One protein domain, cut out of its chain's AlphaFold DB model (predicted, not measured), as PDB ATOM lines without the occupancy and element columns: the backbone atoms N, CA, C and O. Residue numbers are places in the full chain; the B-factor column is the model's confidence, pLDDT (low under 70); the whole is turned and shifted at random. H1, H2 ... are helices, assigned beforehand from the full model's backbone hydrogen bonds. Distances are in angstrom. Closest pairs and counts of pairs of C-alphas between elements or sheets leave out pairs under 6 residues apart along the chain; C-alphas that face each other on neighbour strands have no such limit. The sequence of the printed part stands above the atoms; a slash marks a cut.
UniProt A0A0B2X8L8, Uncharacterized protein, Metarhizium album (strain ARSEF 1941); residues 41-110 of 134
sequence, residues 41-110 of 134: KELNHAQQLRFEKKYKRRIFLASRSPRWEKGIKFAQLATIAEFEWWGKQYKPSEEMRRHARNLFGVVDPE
ATOM      1  N   LYS A  41     -29.656 -54.785  31.451       87.12
ATOM      2  CA  LYS A  41     -30.369 -54.899  32.734       87.12
ATOM      3  C   LYS A  41     -30.017 -53.786  33.728       87.12
ATOM      4  O   LYS A  41     -30.848 -53.437  34.552       87.12
ATOM      5  N   GLU A  42     -28.819 -53.219  33.623       90.44
ATOM      6  CA  GLU A  42     -28.322 -52.166  34.520       90.44
ATOM      7  C   GLU A  42     -28.644 -50.753  33.996       90.44
ATOM      8  O   GLU A  42     -28.463 -49.760  34.698       90.44
ATOM      9  N   LEU A  43     -29.106 -50.639  32.745       87.38
ATOM     10  CA  LEU A  43     -29.365 -49.355  32.101       87.38
ATOM     11  C   LEU A  43     -30.742 -48.791  32.457       87.38
ATOM     12  O   LEU A  43     -31.749 -49.497  32.437       87.38
ATOM     13  N   ASN A  44     -30.801 -47.468  32.629       94.19
ATOM     14  CA  ASN A  44     -32.064 -46.736  32.717       94.19
ATOM     15  C   ASN A  44     -32.923 -46.989  31.458       94.19
ATOM     16  O   ASN A  44     -32.412 -47.001  30.332       94.19
ATOM     17  N   HIS A  45     -34.237 -47.109  31.630       94.00
ATOM     18  CA  HIS A  45     -35.195 -47.380  30.561       94.00
ATOM     19  C   HIS A  45     -35.102 -46.378  29.396       94.00
ATOM     20  O   HIS A  45     -35.085 -46.759  28.225       94.00
ATOM     21  N   ALA A  46     -34.901 -45.088  29.688       94.88
ATOM     22  CA  ALA A  46     -34.693 -44.074  28.651       94.88
ATOM     23  C   ALA A  46     -33.451 -44.352  27.781       94.88
ATOM     24  O   ALA A  46     -33.438 -44.083  26.576       94.88
ATOM     25  N   GLN A  47     -32.390 -44.908  28.373       92.12
ATOM     26  CA  GLN A  47     -31.188 -45.298  27.640       92.12
ATOM     27  C   GLN A  47     -31.434 -46.565  26.815       92.12
ATOM     28  O   GLN A  47     -31.022 -46.602  25.655       92.12
ATOM     29  N   GLN A  48     -32.155 -47.553  27.356       93.38
ATOM     30  CA  GLN A  48     -32.557 -48.760  26.618       93.38
ATOM     31  C   GLN A  48     -33.327 -48.401  25.337       93.38
ATOM     32  O   GLN A  48     -32.925 -48.821  24.251       93.38
ATOM     33  N   LEU A  49     -34.336 -47.526  25.428       95.38
ATOM     34  CA  LEU A  49     -35.116 -47.072  24.267       95.38
ATOM     35  C   LEU A  49     -34.245 -46.375  23.210       95.38
ATOM     36  O   LEU A  49     -34.428 -46.560  22.003       95.38
ATOM     37  N   ARG A  50     -33.243 -45.591  23.635       93.81
ATOM     38  CA  ARG A  50     -32.282 -44.963  22.710       93.81
ATOM     39  C   ARG A  50     -31.437 -46.000  21.972       93.81
ATOM     40  O   ARG A  50     -31.181 -45.829  20.775       93.81
ATOM     41  N   PHE A  51     -30.995 -47.053  22.657       93.19
ATOM     42  CA  PHE A  51     -30.245 -48.142  22.031       93.19
ATOM     43  C   PHE A  51     -31.116 -48.963  21.091       93.19
ATOM     44  O   PHE A  51     -30.688 -49.218  19.967       93.19
ATOM     45  N   GLU A  52     -32.343 -49.288  21.488       94.81
ATOM     46  CA  GLU A  52     -33.298 -50.005  20.647       94.81
ATOM     47  C   GLU A  52     -33.599 -49.221  19.363       94.81
ATOM     48  O   GLU A  52     -33.461 -49.748  18.257       94.81
ATOM     49  N   LYS A  53     -33.900 -47.920  19.478       96.44
ATOM     50  CA  LYS A  53     -34.109 -47.039  18.318       96.44
ATOM     51  C   LYS A  53     -32.885 -47.012  17.399       96.44
ATOM     52  O   LYS A  53     -33.019 -47.085  16.177       96.44
ATOM     53  N   LYS A  54     -31.678 -46.919  17.971       95.38
ATOM     54  CA  LYS A  54     -30.419 -46.948  17.208       95.38
ATOM     55  C   LYS A  54     -30.213 -48.296  16.510       95.38
ATOM     56  O   LYS A  54     -29.786 -48.306  15.358       95.38
ATOM     57  N   TYR A  55     -30.520 -49.405  17.179       94.06
ATOM     58  CA  TYR A  55     -30.410 -50.759  16.642       94.06
ATOM     59  C   TYR A  55     -31.371 -50.981  15.472       94.06
ATOM     60  O   TYR A  55     -30.916 -51.303  14.377       94.06
ATOM     61  N   LYS A  56     -32.664 -50.679  15.652       96.81
ATOM     62  CA  LYS A  56     -33.678 -50.765  14.587       96.81
ATOM     63  C   LYS A  56     -33.283 -49.942  13.363       96.81
ATOM     64  O   LYS A  56     -33.347 -50.436  12.241       96.81
ATOM     65  N   ARG A  57     -32.788 -48.715  13.569       98.12
ATOM     66  CA  ARG A  57     -32.285 -47.869  12.475       98.12
ATOM     67  C   ARG A  57     -31.115 -48.520  11.735       98.12
ATOM     68  O   ARG A  57     -31.063 -48.448  10.514       98.12
ATOM     69  N   ARG A  58     -30.166 -49.123  12.455       96.88
ATOM     70  CA  ARG A  58     -29.009 -49.790  11.840       96.88
ATOM     71  C   ARG A  58     -29.413 -51.033  11.064       96.88
ATOM     72  O   ARG A  58     -28.931 -51.181   9.951       96.88
ATOM     73  N   ILE A  59     -30.310 -51.863  11.599       96.25
ATOM     74  CA  ILE A  59     -30.847 -53.008  10.853       96.25
ATOM     75  C   ILE A  59     -31.536 -52.522   9.591       96.25
ATOM     76  O   ILE A  59     -31.216 -53.018   8.525       96.25
ATOM     77  N   PHE A  60     -32.416 -51.524   9.696       95.38
ATOM     78  CA  PHE A  60     -33.118 -50.982   8.536       95.38
ATOM     79  C   PHE A  60     -32.150 -50.473   7.458       95.38
ATOM     80  O   PHE A  60     -32.367 -50.687   6.275       95.38
ATOM     81  N   LEU A  61     -31.057 -49.816   7.855       94.12
ATOM     82  CA  LEU A  61     -30.032 -49.361   6.914       94.12
ATOM     83  C   LEU A  61     -29.187 -50.509   6.346       94.12
ATOM     84  O   LEU A  61     -28.795 -50.432   5.189       94.12
ATOM     85  N   ALA A  62     -28.904 -51.543   7.138       94.12
ATOM     86  CA  ALA A  62     -28.139 -52.711   6.705       94.12
ATOM     87  C   ALA A  62     -28.955 -53.625   5.780       94.12
ATOM     88  O   ALA A  62     -28.409 -54.184   4.835       94.12
ATOM     89  N   SER A  63     -30.260 -53.753   6.031       90.75
ATOM     90  CA  SER A  63     -31.188 -54.507   5.188       90.75
ATOM     91  C   SER A  63     -31.592 -53.739   3.932       90.75
ATOM     92  O   SER A  63     -32.038 -54.344   2.958       90.75
ATOM     93  N   ARG A  64     -31.426 -52.412   3.920       93.88
ATOM     94  CA  ARG A  64     -31.709 -51.594   2.746       93.88
ATOM     95  C   ARG A  64     -30.708 -51.887   1.629       93.88
ATOM     96  O   ARG A  64     -29.530 -51.551   1.724       93.88
ATOM     97  N   SER A  65     -31.202 -52.418   0.516       91.62
ATOM     98  CA  SER A  65     -30.426 -52.699  -0.694       91.62
ATOM     99  C   SER A  65     -30.751 -51.675  -1.801       91.62
ATOM    100  O   SER A  65     -31.585 -51.915  -2.673       91.62
ATOM    101  N   PRO A  66     -30.081 -50.501  -1.844       92.69
ATOM    102  CA  PRO A  66     -30.480 -49.400  -2.729       92.69
ATOM    103  C   PRO A  66     -30.339 -49.728  -4.221       92.69
ATOM    104  O   PRO A  66     -31.053 -49.165  -5.045       92.69
ATOM    105  N   ARG A  67     -29.413 -50.621  -4.595       93.31
ATOM    106  CA  ARG A  67     -29.262 -51.074  -5.990       93.31
ATOM    107  C   ARG A  67     -30.431 -51.957  -6.422       93.31
ATOM    108  O   ARG A  67     -30.904 -51.814  -7.543       93.31
ATOM    109  N   TRP A  68     -30.908 -52.809  -5.521       93.31
ATOM    110  CA  TRP A  68     -32.052 -53.682  -5.754       93.31
ATOM    111  C   TRP A  68     -33.351 -52.879  -5.849       93.31
ATOM    112  O   TRP A  68     -34.076 -53.012  -6.827       93.31
ATOM    113  N   GLU A  69     -33.582 -51.946  -4.917       94.31
ATOM    114  CA  GLU A  69     -34.728 -51.025  -4.976       94.31
ATOM    115  C   GLU A  69     -34.766 -50.232  -6.291       94.31
ATOM    116  O   GLU A  69     -35.829 -50.046  -6.881       94.31
ATOM    117  N   LYS A  70     -33.605 -49.766  -6.771       96.25
ATOM    118  CA  LYS A  70     -33.494 -49.099  -8.076       96.25
ATOM    119  C   LYS A  70     -33.826 -50.051  -9.223       96.25
ATOM    120  O   LYS A  70     -34.572 -49.660 -10.109       96.25
ATOM    121  N   GLY A  71     -33.308 -51.278  -9.186       97.50
ATOM    122  CA  GLY A  71     -33.606 -52.314 -10.177       97.50
ATOM    123  C   GLY A  71     -35.103 -52.595 -10.289       97.50
ATOM    124  O   GLY A  71     -35.641 -52.551 -11.389       97.50
ATOM    125  N   ILE A  72     -35.794 -52.763  -9.157       96.56
ATOM    126  CA  ILE A  72     -37.252 -52.953  -9.132       96.56
ATOM    127  C   ILE A  72     -37.975 -51.751  -9.748       96.56
ATOM    128  O   ILE A  72     -38.894 -51.934 -10.538       96.56
ATOM    129  N   LYS A  73     -37.556 -50.517  -9.440       95.50
ATOM    130  CA  LYS A  73     -38.164 -49.312 -10.032       95.50
ATOM    131  C   LYS A  73     -37.953 -49.223 -11.541       95.50
ATOM    132  O   LYS A  73     -38.865 -48.811 -12.248       95.50
ATOM    133  N   PHE A  74     -36.781 -49.610 -12.040       97.12
ATOM    134  CA  PHE A  74     -36.544 -49.690 -13.480       97.12
ATOM    135  C   PHE A  74     -37.383 -50.785 -14.129       97.12
ATOM    136  O   PHE A  74     -37.975 -50.530 -15.169       97.12
ATOM    137  N   ALA A  75     -37.494 -51.958 -13.502       96.31
ATOM    138  CA  ALA A  75     -38.373 -53.020 -13.979       96.31
ATOM    139  C   ALA A  75     -39.836 -52.551 -14.022       96.31
ATOM    140  O   ALA A  75     -40.512 -52.766 -15.016       96.31
ATOM    141  N   GLN A  76     -40.298 -51.831 -12.995       92.12
ATOM    142  CA  GLN A  76     -41.631 -51.229 -12.966       92.12
ATOM    143  C   GLN A  76     -41.836 -50.200 -14.088       92.12
ATOM    144  O   GLN A  76     -42.902 -50.149 -14.690       92.12
ATOM    145  N   LEU A  77     -40.837 -49.361 -14.371       92.31
ATOM    146  CA  LEU A  77     -40.915 -48.419 -15.490       92.31
ATOM    147  C   LEU A  77     -40.917 -49.143 -16.837       92.31
ATOM    148  O   LEU A  77     -41.673 -48.755 -17.719       92.31
ATOM    149  N   ALA A  78     -40.110 -50.195 -16.985       92.69
ATOM    150  CA  ALA A  78     -40.052 -50.997 -18.200       92.69
ATOM    151  C   ALA A  78     -41.389 -51.695 -18.472       92.69
ATOM    152  O   ALA A  78     -41.867 -51.637 -19.597       92.69
ATOM    153  N   THR A  79     -42.031 -52.268 -17.447       88.38
ATOM    154  CA  THR A  79     -43.352 -52.883 -17.620       88.38
ATOM    155  C   THR A  79     -44.399 -51.845 -18.010       88.38
ATOM    156  O   THR A  79     -45.130 -52.065 -18.964       88.38
ATOM    157  N   ILE A  80     -44.453 -50.684 -17.346       85.62
ATOM    158  CA  ILE A  80     -45.401 -49.616 -17.715       85.62
ATOM    159  C   ILE A  80     -45.171 -49.148 -19.162       85.62
ATOM    160  O   ILE A  80     -46.131 -49.043 -19.921       85.62
ATOM    161  N   ALA A  81     -43.914 -48.913 -19.546       85.81
ATOM    162  CA  ALA A  81     -43.557 -48.455 -20.886       85.81
ATOM    163  C   ALA A  81     -43.869 -49.501 -21.966       85.81
ATOM    164  O   ALA A  81     -44.346 -49.146 -23.039       85.81
ATOM    165  N   GLU A  82     -43.636 -50.784 -21.683       83.00
ATOM    166  CA  GLU A  82     -43.994 -51.875 -22.587       83.00
ATOM    167  C   GLU A  82     -45.510 -51.906 -22.810       83.00
ATOM    168  O   GLU A  82     -45.963 -51.845 -23.949       83.00
ATOM    169  N   PHE A  83     -46.316 -51.901 -21.746       77.88
ATOM    170  CA  PHE A  83     -47.777 -51.886 -21.873       77.88
ATOM    171  C   PHE A  83     -48.300 -50.674 -22.662       77.88
ATOM    172  O   PHE A  83     -49.208 -50.830 -23.481       77.88
ATOM    173  N   GLU A  84     -47.715 -49.492 -22.453       82.31
ATOM    174  CA  GLU A  84     -48.052 -48.278 -23.204       82.31
ATOM    175  C   GLU A  84     -47.673 -48.392 -24.690       82.31
ATOM    176  O   GLU A  84     -48.466 -48.032 -25.562       82.31
ATOM    177  N   TRP A  85     -46.504 -48.968 -24.987       80.44
ATOM    178  CA  TRP A  85     -46.027 -49.219 -26.348       80.44
ATOM    179  C   TRP A  85     -46.937 -50.177 -27.133       80.44
ATOM    180  O   TRP A  85     -47.196 -49.954 -28.313       80.44
ATOM    181  N   TRP A  86     -47.488 -51.208 -26.483       79.44
ATOM    182  CA  TRP A  86     -48.437 -52.153 -27.097       79.44
ATOM    183  C   TRP A  86     -49.849 -51.567 -27.323       79.44
ATOM    184  O   TRP A  86     -50.780 -52.300 -27.665       79.44
ATOM    185  N   GLY A  87     -50.040 -50.253 -27.146       72.56
ATOM    186  CA  GLY A  87     -51.252 -49.525 -27.542       72.56
ATOM    187  C   GLY A  87     -52.479 -49.763 -26.656       72.56
ATOM    188  O   GLY A  87     -53.537 -49.181 -26.891       72.56
ATOM    189  N   LYS A  88     -52.362 -50.582 -25.604       64.94
ATOM    190  CA  LYS A  88     -53.395 -50.716 -24.574       64.94
ATOM    191  C   LYS A  88     -53.121 -49.672 -23.499       64.94
ATOM    192  O   LYS A  88     -52.190 -49.823 -22.718       64.94
ATOM    193  N   GLN A  89     -53.959 -48.637 -23.421       64.44
ATOM    194  CA  GLN A  89     -53.992 -47.670 -22.311       64.44
ATOM    195  C   GLN A  89     -54.477 -48.348 -21.015       64.44
ATOM    196  O   GLN A  89     -55.508 -48.000 -20.445       64.44
ATOM    197  N   TYR A  90     -53.768 -49.375 -20.554       62.34
ATOM    198  CA  TYR A  90     -54.020 -49.991 -19.269       62.34
ATOM    199  C   TYR A  90     -53.304 -49.143 -18.222       62.34
ATOM    200  O   TYR A  90     -52.085 -48.989 -18.254       62.34
ATOM    201  N   LYS A  91     -54.071 -48.551 -17.302       69.19
ATOM    202  CA  LYS A  91     -53.550 -47.841 -16.131       69.19
ATOM    203  C   LYS A  91     -53.691 -48.763 -14.914       69.19
ATOM    204  O   LYS A  91     -54.687 -48.646 -14.202       69.19
ATOM    205  N   PRO A  92     -52.705 -49.632 -14.605       65.75
ATOM    206  CA  PRO A  92     -52.747 -50.495 -13.419       65.75
ATOM    207  C   PRO A  92     -52.995 -49.714 -12.120       65.75
ATOM    208  O   PRO A  92     -53.572 -50.222 -11.161       65.75
ATOM    209  N   SER A  93     -52.577 -48.442 -12.089       67.12
ATOM    210  CA  SER A  93     -52.816 -47.544 -10.962       67.12
ATOM    211  C   SER A  93     -54.297 -47.248 -10.732       67.12
ATOM    212  O   SER A  93     -54.668 -47.005  -9.591       67.12
ATOM    213  N   GLU A  94     -55.156 -47.284 -11.753       71.38
ATOM    214  CA  GLU A  94     -56.592 -47.053 -11.584       71.38
ATOM    215  C   GLU A  94     -57.296 -48.251 -10.961       71.38
ATOM    216  O   GLU A  94     -58.114 -48.048 -10.065       71.38
ATOM    217  N   GLU A  95     -56.915 -49.476 -11.323       72.94
ATOM    218  CA  GLU A  95     -57.432 -50.695 -10.691       72.94
ATOM    219  C   GLU A  95     -56.920 -50.852  -9.265       72.94
ATOM    220  O   GLU A  95     -57.708 -51.115  -8.363       72.94
ATOM    221  N   MET A  96     -55.635 -50.582  -9.013       71.62
ATOM    222  CA  MET A  96     -55.108 -50.566  -7.647       71.62
ATOM    223  C   MET A  96     -55.718 -49.439  -6.806       71.62
ATOM    224  O   MET A  96     -56.008 -49.646  -5.631       71.62
ATOM    225  N   ARG A  97     -55.974 -48.255  -7.383       71.25
ATOM    226  CA  ARG A  97     -56.703 -47.169  -6.700       71.25
ATOM    227  C   ARG A  97     -58.174 -47.501  -6.507       71.25
ATOM    228  O   ARG A  97     -58.748 -47.025  -5.536       71.25
ATOM    229  N   ARG A  98     -58.810 -48.238  -7.421       70.88
ATOM    230  CA  ARG A  98     -60.188 -48.727  -7.270       70.88
ATOM    231  C   ARG A  98     -60.221 -49.746  -6.137       70.88
ATOM    232  O   ARG A  98     -60.890 -49.507  -5.149       70.88
ATOM    233  N   HIS A  99     -59.370 -50.766  -6.181       72.75
ATOM    234  CA  HIS A  99     -59.246 -51.759  -5.120       72.75
ATOM    235  C   HIS A  99     -58.912 -51.129  -3.762       72.75
ATOM    236  O   HIS A  99     -59.569 -51.451  -2.788       72.75
ATOM    237  N   ALA A 100     -57.980 -50.174  -3.679       76.06
ATOM    238  CA  ALA A 100     -57.697 -49.458  -2.436       76.06
ATOM    239  C   ALA A 100     -58.894 -48.612  -1.956       76.06
ATOM    240  O   ALA A 100     -59.233 -48.663  -0.781       76.06
ATOM    241  N   ARG A 101     -59.580 -47.871  -2.842       69.00
ATOM    242  CA  ARG A 101     -60.807 -47.120  -2.492       69.00
ATOM    243  C   ARG A 101     -61.932 -48.034  -1.995       69.00
ATOM    244  O   ARG A 101     -62.667 -47.641  -1.090       69.00
ATOM    245  N   ASN A 102     -62.012 -49.242  -2.545       71.44
ATOM    246  CA  ASN A 102     -63.008 -50.255  -2.210       71.44
ATOM    247  C   ASN A 102     -62.654 -50.983  -0.903       71.44
ATOM    248  O   ASN A 102     -63.511 -51.169  -0.047       71.44
ATOM    249  N   LEU A 103     -61.378 -51.332  -0.707       70.88
ATOM    250  CA  LEU A 103     -60.847 -52.001   0.485       70.88
ATOM    251  C   LEU A 103     -60.860 -51.076   1.712       70.88
ATOM    252  O   LEU A 103     -61.118 -51.527   2.823       70.88
ATOM    253  N   PHE A 104     -60.626 -49.776   1.509       64.62
ATOM    254  CA  PHE A 104     -60.771 -48.752   2.545       64.62
ATOM    255  C   PHE A 104     -62.203 -48.198   2.656       64.62
ATOM    256  O   PHE A 104     -62.424 -47.252   3.403       64.62
ATOM    257  N   GLY A 105     -63.183 -48.796   1.967       59.62
ATOM    258  CA  GLY A 105     -64.611 -48.604   2.233       59.62
ATOM    259  C   GLY A 105     -65.189 -47.220   1.923       59.62
ATOM    260  O   GLY A 105     -66.272 -46.914   2.413       59.62
ATOM    261  N   VAL A 106     -64.509 -46.370   1.142       63.66
ATOM    262  CA  VAL A 106     -64.954 -44.973   0.977       63.66
ATOM    263  C   VAL A 106     -65.858 -44.756  -0.241       63.66
ATOM    264  O   VAL A 106     -66.817 -44.008  -0.101       63.66
ATOM    265  N   VAL A 107     -65.666 -45.388  -1.408       60.78
ATOM    266  CA  VAL A 107     -66.599 -45.204  -2.547       60.78
ATOM    267  C   VAL A 107     -66.498 -46.354  -3.556       60.78
ATOM    268  O   VAL A 107     -65.636 -46.318  -4.429       60.78
ATOM    269  N   ASP A 108     -67.418 -47.316  -3.507       60.12
ATOM    270  CA  ASP A 108     -67.770 -48.108  -4.693       60.12
ATOM    271  C   ASP A 108     -69.067 -47.517  -5.276       60.12
ATOM    272  O   ASP A 108     -70.120 -47.651  -4.648       60.12
ATOM    273  N   PRO A 109     -69.032 -46.826  -6.434       64.12
ATOM    274  CA  PRO A 109     -70.216 -46.197  -7.028       64.12
ATOM    275  C   PRO A 109     -71.342 -47.197  -7.308       64.12
ATOM    276  O   PRO A 109     -72.509 -46.875  -7.125       64.12
ATOM    277  N   GLU A 110     -70.985 -48.422  -7.696       60.12
ATOM    278  CA  GLU A 110     -71.939 -49.482  -8.037       60.12
ATOM    279  C   GLU A 110     -72.541 -50.135  -6.784       60.12
ATOM    280  O   GLU A 110     -73.753 -50.331  -6.718       60.12
TER     281      GLU A 110
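What this domain is: This is residues 41 to 110 of the 134 residues of an uncharacterized protein of Metarhizium album (strain ARSEF 1941) (UniProt A0A0B2X8L8). Three separate helices are strung along the printed part as an open, flat hook: H1 and H2 make its long arm, meeting at a wide corner, and after H2 residues 86 to 91 turn the backbone so that H3 forms the short returning arm. No helix touches another, and there is no packed core. The printed part has 70 residues with three named helices, H1, H2 and H3 in that order, and no named strand; the class is all helix. The whole is extended, with a radius of gyration of the C-alphas of 21.5 A, and its C-alphas span 65 by 36 by 11 A.

How they stand to each other: H1, residues 45 to 63, is joined by a tight link of 2 residues to H2, residues 66 to 85, yet the two are apart. A short link of 6 residues joins H2 to H3, residues 92 to 103, and these two are also apart. H1 and H3 are apart as well. Residues 41 to 79, of which 45 to 63 belong to H1 and 66 to 79 to H2, stand free, and so do residues 100 to 106, of which 100 to 103 belong to H3. In H1, H2 and H3 every O i to N i+4 pair is within hydrogen-bond range.

Where its parts are: H1 runs 26.7 A from C-alpha 45 at (-35.195, -47.380, 30.561) to C-alpha 63. H2, the longest helix with 20 residues, runs 28.3 A from C-alpha 66 to C-alpha 85 at (-46.027, -49.219, -26.348). H3 measures 16.2 A and ends with C-alpha 103 at (-60.847, -52.001, 0.485).

The domain as a whole: The two C-alphas farthest apart, those of Glu 42 and Gly 87, are 66.2 A apart. The printed part has no cut, and no link is long. The mean pLDDT of the printed part is 83.6; residues 88 to 93, residue 101 and residues 104 to 110 are under 70.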